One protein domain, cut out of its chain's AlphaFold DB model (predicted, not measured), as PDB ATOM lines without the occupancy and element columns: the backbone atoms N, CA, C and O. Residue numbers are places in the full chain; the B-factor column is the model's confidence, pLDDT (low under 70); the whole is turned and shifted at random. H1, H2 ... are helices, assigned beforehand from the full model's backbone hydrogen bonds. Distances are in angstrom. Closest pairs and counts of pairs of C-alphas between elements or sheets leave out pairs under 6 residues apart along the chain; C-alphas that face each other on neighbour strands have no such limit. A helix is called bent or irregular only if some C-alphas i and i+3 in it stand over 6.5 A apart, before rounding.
ATOM      1  N   TRP A 112      99.354 212.911 234.750       85.56
ATOM      2  CA  TRP A 112      99.390 213.083 233.293       85.56
ATOM      3  C   TRP A 112      98.594 214.290 232.762       85.56
ATOM      4  O   TRP A 112      98.398 214.418 231.549       85.56
ATOM      5  N   ASN A 113      98.044 215.136 233.642       85.12
ATOM      6  CA  ASN A 113      97.470 216.434 233.261       85.12
ATOM      7  C   ASN A 113      98.548 217.490 233.061       85.12
ATOM      8  O   ASN A 113      98.333 218.409 232.279       85.12
ATOM      9  N   ASP A 114      99.686 217.324 233.720       85.12
ATOM     10  CA  ASP A 114     100.854 218.145 233.478       85.12
ATOM     11  C   ASP A 114     101.569 217.661 232.208       85.12
ATOM     12  O   ASP A 114     101.942 216.490 232.085       85.12
ATOM     13  N   ILE A 115     101.719 218.561 231.237       87.00
ATOM     14  CA  ILE A 115     102.368 218.266 229.957       87.00
ATOM     15  C   ILE A 115     103.863 218.015 230.163       87.00
ATOM     16  O   ILE A 115     104.439 217.209 229.431       87.00
ATOM     17  N   ASP A 116     104.491 218.629 231.164       85.00
ATOM     18  CA  ASP A 116     105.917 218.442 231.420       85.00
ATOM     19  C   ASP A 116     106.202 217.025 231.928       85.00
ATOM     20  O   ASP A 116     107.157 216.395 231.475       85.00
ATOM     21  N   ASN A 117     105.296 216.447 232.722       84.50
ATOM     22  CA  ASN A 117     105.360 215.035 233.113       84.50
ATOM     23  C   ASN A 117     105.239 214.093 231.905       84.50
ATOM     24  O   ASN A 117     105.937 213.079 231.817       84.50
ATOM     25  N   VAL A 118     104.369 214.426 230.942       88.50
ATOM     26  CA  VAL A 118     104.250 213.662 229.689       88.50
ATOM     27  C   VAL A 118     105.536 213.788 228.866       88.50
ATOM     28  O   VAL A 118     106.039 212.782 228.370       88.50
ATOM     29  N   LYS A 119     106.114 214.991 228.750       88.94
ATOM     30  CA  LYS A 119     107.382 215.218 228.035       88.94
ATOM     31  C   LYS A 119     108.551 214.484 228.676       88.94
ATOM     32  O   LYS A 119     109.334 213.887 227.945       88.94
ATOM     33  N   GLN A 120     108.658 214.488 230.003       86.19
ATOM     34  CA  GLN A 120     109.691 213.740 230.723       86.19
ATOM     35  C   GLN A 120     109.586 212.242 230.437       86.19
ATOM     36  O   GLN A 120     110.576 211.619 230.067       86.19
ATOM     37  N   PHE A 121     108.378 211.678 230.512       86.75
ATOM     38  CA  PHE A 121     108.147 210.272 230.185       86.75
ATOM     39  C   PHE A 121     108.531 209.939 228.736       86.75
ATOM     40  O   PHE A 121     109.206 208.945 228.472       86.75
ATOM     41  N   VAL A 122     108.153 210.797 227.785       88.00
ATOM     42  CA  VAL A 122     108.551 210.640 226.380       88.00
ATOM     43  C   VAL A 122     110.071 210.778 226.217       88.00
ATOM     44  O   VAL A 122     110.671 210.010 225.475       88.00
ATOM     45  N   GLY A 123     110.727 211.694 226.930       84.88
ATOM     46  CA  GLY A 123     112.188 211.815 226.948       84.88
ATOM     47  C   GLY A 123     112.875 210.531 227.412       84.88
ATOM     48  O   GLY A 123     113.767 210.033 226.734       84.88
ATOM     49  N   GLN A 124     112.389 209.923 228.492       79.12
ATOM     50  CA  GLN A 124     112.930 208.656 228.986       79.12
ATOM     51  C   GLN A 124     112.723 207.499 228.006       79.12
ATOM     52  O   GLN A 124     113.645 206.726 227.755       79.12
ATOM     53  N   LEU A 125     111.540 207.396 227.387       79.44
ATOM     54  CA  LEU A 125     111.311 206.408 226.326       79.44
ATOM     55  C   LEU A 125     112.292 206.586 225.167       79.44
ATOM     56  O   LEU A 125     112.711 205.602 224.559       79.44
ATOM     57  N   ARG A 126     112.660 207.837 224.873       82.38
ATOM     58  CA  ARG A 126     113.635 208.156 223.837       82.38
ATOM     59  C   ARG A 126     115.001 207.551 224.145       82.38
ATOM     60  O   ARG A 126     115.608 206.961 223.257       82.38
ATOM     61  N   GLU A 127     115.446 207.671 225.388       75.06
ATOM     62  CA  GLU A 127     116.723 207.133 225.861       75.06
ATOM     63  C   GLU A 127     116.700 205.604 225.931       75.06
ATOM     64  O   GLU A 127     117.554 204.949 225.334       75.06
ATOM     65  N   ILE A 128     115.676 205.027 226.572       67.88
ATOM     66  CA  ILE A 128     115.531 203.574 226.763       67.88
ATOM     67  C   ILE A 128     115.497 202.834 225.422       67.88
ATOM     68  O   ILE A 128     116.098 201.769 225.278       67.88
ATOM     69  N   HIS A 129     114.792 203.388 224.432       66.06
ATOM     70  CA  HIS A 129     114.620 202.756 223.124       66.06
ATOM     71  C   HIS A 129     115.569 203.292 222.044       66.06
ATOM     72  O   HIS A 129     115.459 202.871 220.891       66.06
ATOM     73  N   GLY A 130     116.495 204.195 222.386       70.00
ATOM     74  CA  GLY A 130     117.466 204.752 221.439       70.00
ATOM     75  C   GLY A 130     116.817 205.456 220.242       70.00
ATOM     76  O   GLY A 130     117.265 205.292 219.109       70.00
ATOM     77  N   ILE A 131     115.735 206.201 220.474       74.06
ATOM     78  CA  ILE A 131     114.958 206.872 219.425       74.06
ATOM     79  C   ILE A 131     115.686 208.143 218.987       74.06
ATOM     80  O   ILE A 131     115.691 209.160 219.685       74.06
ATOM     81  N   GLN A 132     116.272 208.112 217.796       73.25
ATOM     82  CA  GLN A 132     117.007 209.251 217.252       73.25
ATOM     83  C   GLN A 132     116.090 210.125 216.394       73.25
ATOM     84  O   GLN A 132     116.067 211.347 216.559       73.25
ATOM     85  N   GLN A 133     115.264 209.497 215.557       75.12
ATOM     86  CA  GLN A 133     114.369 210.161 214.610       75.12
ATOM     87  C   GLN A 133     112.900 209.952 214.978       75.12
ATOM     88  O   GLN A 133     112.548 209.050 215.735       75.12
ATOM     89  N   ASP A 134     112.010 210.785 214.447       76.00
ATOM     90  CA  ASP A 134     110.592 210.728 214.814       76.00
ATOM     91  C   ASP A 134     109.880 209.496 214.261       76.00
ATOM     92  O   ASP A 134     108.925 208.988 214.848       76.00
ATOM     93  N   GLU A 135     110.371 208.989 213.139       69.50
ATOM     94  CA  GLU A 135     109.968 207.730 212.532       69.50
ATOM     95  C   GLU A 135     110.158 206.554 213.496       69.50
ATOM     96  O   GLU A 135     109.363 205.610 213.488       69.50
ATOM     97  N   ASP A 136     111.164 206.631 214.370       66.88
ATOM     98  CA  ASP A 136     111.515 205.569 215.307       66.88
ATOM     99  C   ASP A 136     110.435 205.377 216.379       66.88
ATOM    100  O   ASP A 136     110.328 204.292 216.945       66.88
ATOM    101  N   TRP A 137     109.567 206.369 216.617       76.00
ATOM    102  CA  TRP A 137     108.441 206.226 217.544       76.00
ATOM    103  C   TRP A 137     107.458 205.132 217.124       76.00
ATOM    104  O   TRP A 137     106.823 204.522 217.981       76.00
ATOM    105  N   SER A 138     107.363 204.828 215.826       68.69
ATOM    106  CA  SER A 138     106.565 203.694 215.334       68.69
ATOM    107  C   SER A 138     107.084 202.334 215.835       68.69
ATOM    108  O   SER A 138     106.364 201.336 215.799       68.69
ATOM    109  N   ARG A 139     108.322 202.278 216.346       66.75
ATOM    110  CA  ARG A 139     108.970 201.066 216.867       66.75
ATOM    111  C   ARG A 139     108.594 200.760 218.315       66.75
ATOM    112  O   ARG A 139     108.817 199.641 218.765       66.75
ATOM    113  N   VAL A 140     108.020 201.717 219.044       72.50
ATOM    114  CA  VAL A 140     107.642 201.511 220.445       72.50
ATOM    115  C   VAL A 140     106.265 200.862 220.509       72.50
ATOM    116  O   VAL A 140     105.244 201.448 220.144       72.50
ATOM    117  N   SER A 141     106.237 199.620 220.981       71.75
ATOM    118  CA  SER A 141     105.007 198.855 221.149       71.75
ATOM    119  C   SER A 141     104.195 199.327 222.355       71.75
ATOM    120  O   SER A 141     104.714 199.867 223.334       71.75
ATOM    121  N   TYR A 142     102.899 199.019 222.333       70.75
ATOM    122  CA  TYR A 142     102.009 199.247 223.473       70.75
ATOM    123  C   TYR A 142     102.518 198.576 224.761       70.75
ATOM    124  O   TYR A 142     102.453 199.169 225.835       70.75
ATOM    125  N   ARG A 143     103.077 197.359 224.660       69.38
ATOM    126  CA  ARG A 143     103.632 196.640 225.818       69.38
ATOM    127  C   ARG A 143     104.858 197.338 226.399       69.38
ATOM    128  O   ARG A 143     104.952 197.437 227.617       69.38
ATOM    129  N   GLN A 144     105.752 197.854 225.558       71.38
ATOM    130  CA  GLN A 144     106.934 198.596 226.017       71.38
ATOM    131  C   GLN A 144     106.538 199.871 226.769       71.38
ATOM    132  O   GLN A 144     107.090 200.153 227.827       71.38
ATOM    133  N   LEU A 145     105.503 200.581 226.307       76.62
ATOM    134  CA  LEU A 145     104.956 201.734 227.032       76.62
ATOM    135  C   LEU A 145     104.413 201.351 228.410       76.62
ATOM    136  O   LEU A 145     104.624 202.078 229.376       76.62
ATOM    137  N   GLN A 146     103.722 200.213 228.517       73.88
ATOM    138  CA  GLN A 146     103.227 199.720 229.804       73.88
ATOM    139  C   GLN A 146     104.370 199.315 230.741       73.88
ATOM    140  O   GLN A 146     104.330 199.671 231.915       73.88
ATOM    141  N   GLN A 147     105.381 198.612 230.223       69.00
ATOM    142  CA  GLN A 147     106.566 198.195 230.981       69.00
ATOM    143  C   GLN A 147     107.388 199.386 231.482       69.00
ATOM    144  O   GLN A 147     107.940 199.317 232.573       69.00
ATOM    145  N   ALA A 148     107.404 200.494 230.738       70.81
ATOM    146  CA  ALA A 148     108.046 201.739 231.152       70.81
ATOM    147  C   ALA A 148     107.249 202.537 232.208       70.81
ATOM    148  O   ALA A 148     107.660 203.630 232.574       70.81
ATOM    149  N   GLY A 149     106.096 202.041 232.684       73.50
ATOM    150  CA  GLY A 149     105.252 202.739 233.668       73.50
ATOM    151  C   GLY A 149     104.122 203.581 233.058       73.50
ATOM    152  O   GLY A 149     103.332 204.197 233.776       73.50
ATOM    153  N   GLY A 150     103.956 203.554 231.734       81.50
ATOM    154  CA  GLY A 150     102.928 204.296 230.999       81.50
ATOM    155  C   GLY A 150     101.518 203.701 231.071       81.50
ATOM    156  O   GLY A 150     100.637 204.138 230.338       81.50
ATOM    157  N   HIS A 151     101.253 202.707 231.925       80.25
ATOM    158  CA  HIS A 151      99.936 202.056 231.983       80.25
ATOM    159  C   HIS A 151      98.799 203.057 232.271       80.25
ATOM    160  O   HIS A 151      97.791 203.086 231.572       80.25
ATOM    161  N   SER A 152      98.982 203.932 233.263       82.06
ATOM    162  CA  SER A 152      98.008 204.979 233.605       82.06
ATOM    163  C   SER A 152      97.991 206.136 232.598       82.06
ATOM    164  O   SER A 152      96.948 206.766 232.418       82.06
ATOM    165  N   LEU A 153      99.110 206.389 231.909       86.38
ATOM    166  CA  LEU A 153      99.189 207.355 230.810       86.38
ATOM    167  C   LEU A 153      98.279 206.915 229.668       86.38
ATOM    168  O   LEU A 153      97.533 207.727 229.130       86.38
ATOM    169  N   LEU A 154      98.304 205.622 229.342       83.69
ATOM    170  CA  LEU A 154      97.538 205.039 228.245       83.69
ATOM    171  C   LEU A 154      96.028 204.992 228.514       83.69
ATOM    172  O   LEU A 154      95.239 205.065 227.576       83.69
ATOM    173  N   ASN A 155      95.614 204.963 229.786       82.38
ATOM    174  CA  ASN A 155      94.207 205.145 230.159       82.38
ATOM    175  C   ASN A 155      93.693 206.546 229.793       82.38
ATOM    176  O   ASN A 155      92.508 206.710 229.510       82.38
ATOM    177  N   LYS A 156      94.577 207.554 229.802       84.06
ATOM    178  CA  LYS A 156      94.248 208.928 229.408       84.06
ATOM    179  C   LYS A 156      94.443 209.159 227.909       84.06
ATOM    180  O   LYS A 156      93.557 209.692 227.247       84.06
ATOM    181  N   TYR A 157      95.604 208.781 227.388       83.81
ATOM    182  CA  TYR A 157      95.988 208.934 225.991       83.81
ATOM    183  C   TYR A 157      95.991 207.550 225.350       83.81
ATOM    184  O   TYR A 157      96.941 206.789 225.493       83.81
ATOM    185  N   THR A 158      94.927 207.218 224.624       80.19
ATOM    186  CA  THR A 158      94.611 205.850 224.168       80.19
ATOM    187  C   THR A 158      95.633 205.236 223.202       80.19
ATOM    188  O   THR A 158      95.495 204.084 222.791       80.19
ATOM    189  N   SER A 159      96.659 205.990 222.799       81.44
ATOM    190  CA  SER A 159      97.737 205.527 221.925       81.44
ATOM    191  C   SER A 159      99.007 206.359 222.093       81.44
ATOM    192  O   SER A 159      98.948 207.526 222.481       81.44
ATOM    193  N   LEU A 160     100.147 205.791 221.683       83.19
ATOM    194  CA  LEU A 160     101.423 206.507 221.592       83.19
ATOM    195  C   LEU A 160     101.321 207.779 220.744       83.19
ATOM    196  O   LEU A 160     101.872 208.810 221.104       83.19
ATOM    197  N   TYR A 161     100.564 207.721 219.649       84.31
ATOM    198  CA  TYR A 161     100.295 208.885 218.812       84.31
ATOM    199  C   TYR A 161      99.680 210.038 219.623       84.31
ATOM    200  O   TYR A 161     100.136 211.172 219.516       84.31
ATOM    201  N   GLN A 162      98.684 209.755 220.472       86.75
ATOM    202  CA  GLN A 162      98.077 210.779 221.329       86.75
ATOM    203  C   GLN A 162      99.044 211.294 222.397       86.75
ATOM    204  O   GLN A 162      99.044 212.489 222.678       86.75
ATOM    205  N   VAL A 163      99.884 210.419 222.958       89.88
ATOM    206  CA  VAL A 163     100.938 210.814 223.906       89.88
ATOM    207  C   VAL A 163     101.918 211.792 223.248       89.88
ATOM    208  O   VAL A 163     102.195 212.852 223.802       89.88
ATOM    209  N   LEU A 164     102.400 211.478 222.043       89.75
ATOM    210  CA  LEU A 164     103.343 212.318 221.299       89.75
ATOM    211  C   LEU A 164     102.715 213.635 220.840       89.75
ATOM    212  O   LEU A 164     103.364 214.677 220.906       89.75
ATOM    213  N   GLN A 165     101.447 213.605 220.431       90.25
ATOM    214  CA  GLN A 165     100.696 214.805 220.078       90.25
ATOM    215  C   GLN A 165     100.487 215.723 221.293       90.25
ATOM    216  O   GLN A 165     100.545 216.940 221.147       90.25
ATOM    217  N   ALA A 166     100.277 215.162 222.487       89.38
ATOM    218  CA  ALA A 166     100.177 215.941 223.719       89.38
ATOM    219  C   ALA A 166     101.536 216.524 224.152       89.38
ATOM    220  O   ALA A 166     101.600 217.679 224.563       89.38
ATOM    221  N   ALA A 167     102.621 215.748 224.038       90.25
ATOM    222  CA  ALA A 167     103.969 216.190 224.404       90.25
ATOM    223  C   ALA A 167     104.527 217.260 223.449       90.25
ATOM    224  O   ALA A 167     105.207 218.192 223.882       90.25
ATOM    225  N   TYR A 168     104.233 217.124 222.153       89.56
ATOM    226  CA  TYR A 168     104.750 217.972 221.080       89.56
ATOM    227  C   TYR A 168     103.613 218.383 220.125       89.56
ATOM    228  O   TYR A 168     103.523 217.846 219.015       89.56
ATOM    229  N   PRO A 169     102.736 219.320 220.538       87.00
ATOM    230  CA  PRO A 169     101.545 219.705 219.775       87.00
ATOM    231  C   PRO A 169     101.866 220.462 218.482       87.00
ATOM    232  O   PRO A 169     101.137 220.330 217.500       87.00
ATOM    233  N   ASP A 170     102.980 221.197 218.447       86.25
ATOM    234  CA  ASP A 170     103.422 221.955 217.266       86.25
ATOM    235  C   ASP A 170     103.937 221.052 216.135       86.25
ATOM    236  O   ASP A 170     104.183 221.493 215.010       86.25
ATOM    237  N   LYS A 171     104.106 219.758 216.421       86.50
ATOM    238  CA  LYS A 171     104.662 218.783 215.497       86.50
ATOM    239  C   LYS A 171     103.567 218.022 214.764       86.50
ATOM    240  O   LYS A 171     102.636 217.479 215.359       86.50
ATOM    241  N   LYS A 172     103.705 217.926 213.439       84.06
ATOM    242  CA  LYS A 172     102.782 217.165 212.588       84.06
ATOM    243  C   LYS A 172     103.122 215.677 212.622       84.06
ATOM    244  O   LYS A 172     103.931 215.197 211.835       84.06
ATOM    245  N   TRP A 173     102.480 214.955 213.530       81.94
ATOM    246  CA  TRP A 173     102.573 213.500 213.618       81.94
ATOM    247  C   TRP A 173     101.688 212.824 212.564       81.94
ATOM    248  O   TRP A 173     100.512 213.158 212.421       81.94
ATOM    249  N   ASP A 174     102.220 211.834 211.846       74.75
ATOM    250  CA  ASP A 174     101.431 211.036 210.903       74.75
ATOM    251  C   ASP A 174     100.780 209.843 211.612       74.75
ATOM    252  O   ASP A 174     101.429 208.837 211.900       74.75
ATOM    253  N   LYS A 175      99.465 209.930 211.849       70.44
ATOM    254  CA  LYS A 175      98.669 208.879 212.498       70.44
ATOM    255  C   LYS A 175      98.792 207.516 211.803       70.44
ATOM    256  O   LYS A 175      98.674 206.497 212.481       70.44
ATOM    257  N   LYS A 176      99.010 207.461 210.481       66.94
ATOM    258  CA  LYS A 176      99.100 206.188 209.738       66.94
ATOM    259  C   LYS A 176     100.353 205.392 210.110       66.94
ATOM    260  O   LYS A 176     100.272 204.170 210.200       66.94
ATOM    261  N   LYS A 177     101.464 206.066 210.438       64.94
ATOM    262  CA  LYS A 177     102.710 205.420 210.902       64.94
ATOM    263  C   LYS A 177     102.547 204.674 212.236       64.94
ATOM    264  O   LYS A 177     103.321 203.774 212.529       64.94
ATOM    265  N   PHE A 178     101.519 205.008 213.017       61.56
ATOM    266  CA  PHE A 178     101.204 204.368 214.302       61.56
ATOM    267  C   PHE A 178     100.074 203.327 214.202       61.56
ATOM    268  O   PHE A 178      99.685 202.741 215.212       61.56
ATOM    269  N   GLN A 179      99.520 203.100 213.001       52.91
ATOM    270  CA  GLN A 179      98.465 202.107 212.751       52.91
ATOM    271  C   GLN A 179      99.015 200.742 212.311       52.91
ATOM    272  O   GLN A 179      98.311 199.744 212.458       52.91
TER     273      GLN A 179
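This is residues 112 to 179 of the 294 residues of the protein "Hypothetical protein" of Vannella sp. CB-2014 (UniProt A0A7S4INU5). A small rounded helical domain is built round the short helix H4 in its middle: the two longer helices, H3 and H1, run roughly side by side and opposite ways over one side of H4, and both cross its direction steeply. The short helices H2 and H5, whose centres lie farthest from the mean of the C-alphas, meet loosely with each other, and H2 is near both H1 and H4. The printed part has 68 residues, with five named helices in the order H1, H2, H3, H4, H5 along the chain and no named strand; the class is all helix. It is compact, with a radius of gyration of the C-alphas of 10.8 A, and the C-alphas span 24 by 24 by 20 A.

Find C-alpha 142 at (102.009, 199.247, 223.473); there begins H3, residues 142 to 156, the longest helix by residues, 13.8 A from first to last C-alpha. It is irregular: C-alphas 148 and 151 are 8.2 A apart. Go back to C-alpha 115 at (102.368, 218.266, 229.957), where H1, residues 115 to 128, sets out on its 20.0 A. H4 holds residues 160 to 167 and is 10.4 A long, and H2 holds residues 134 to 139 and is 10.0 A long. H5, residues 175 to 178, ends at C-alpha 178 at (101.204, 204.368, 214.302).

Start at H4, the hub, which touches H1, H3 and H5. It touches H3 at a steep tilt of 63 degrees, the same way; their closest C-alphas, of Tyr 142 and Leu 160, are 7.5 A apart. It touches H1 at a steep tilt of 53 degrees, opposite ways, with the closest C-alphas, of Lys 119 and Ala 167, at 5.1 A. H1, with residues 121 to 125 alone, and H3, with residues 145 to 150 alone, only just touch, with 3 pairs of C-alphas within 8 A; the closest are those of Leu 125 and Ala 148, 7.5 A apart, and the helices stand at a shallow tilt of 11 degrees, opposite ways. The packing of these three helices is only just mostly crossed, with 1 of the 3 pairs at a shallow tilt. H5 only just touches H4, with 3 pairs of C-alphas within 8 A, the closest being Tyr 161 and Phe 178 at 6.4 A. H2 and H5 also only just touch, with 3 such pairs, the closest being the C-alphas of Ser 138 and Phe 178 at 5.5 A. H2 is near H4, with 6 pairs of C-alphas within 10 A, while H3 and H5 are apart. In the backbones of H1 and H4 every O i to N i+4 pair is within hydrogen-bond range; in H3 it is 5 of 11, beside 9 of 12 O i to N i+3 pairs, in H2 0 of 2 beside 3 of 3, and H5 is too short for an O i to N i+4 pair.

Look to Gln 147 and Asp 170 for the two C-alphas farthest apart, at 27.6 A. The printed part has no cut, and no link is long: H4 to H5 is short, with 7 residues, and the other three are tight. The mean pLDDT of the printed part is 78.8; it is under 70 at residues 128 to 129, 135 to 136, 138 to 139, 143, 147 and 176 to 179.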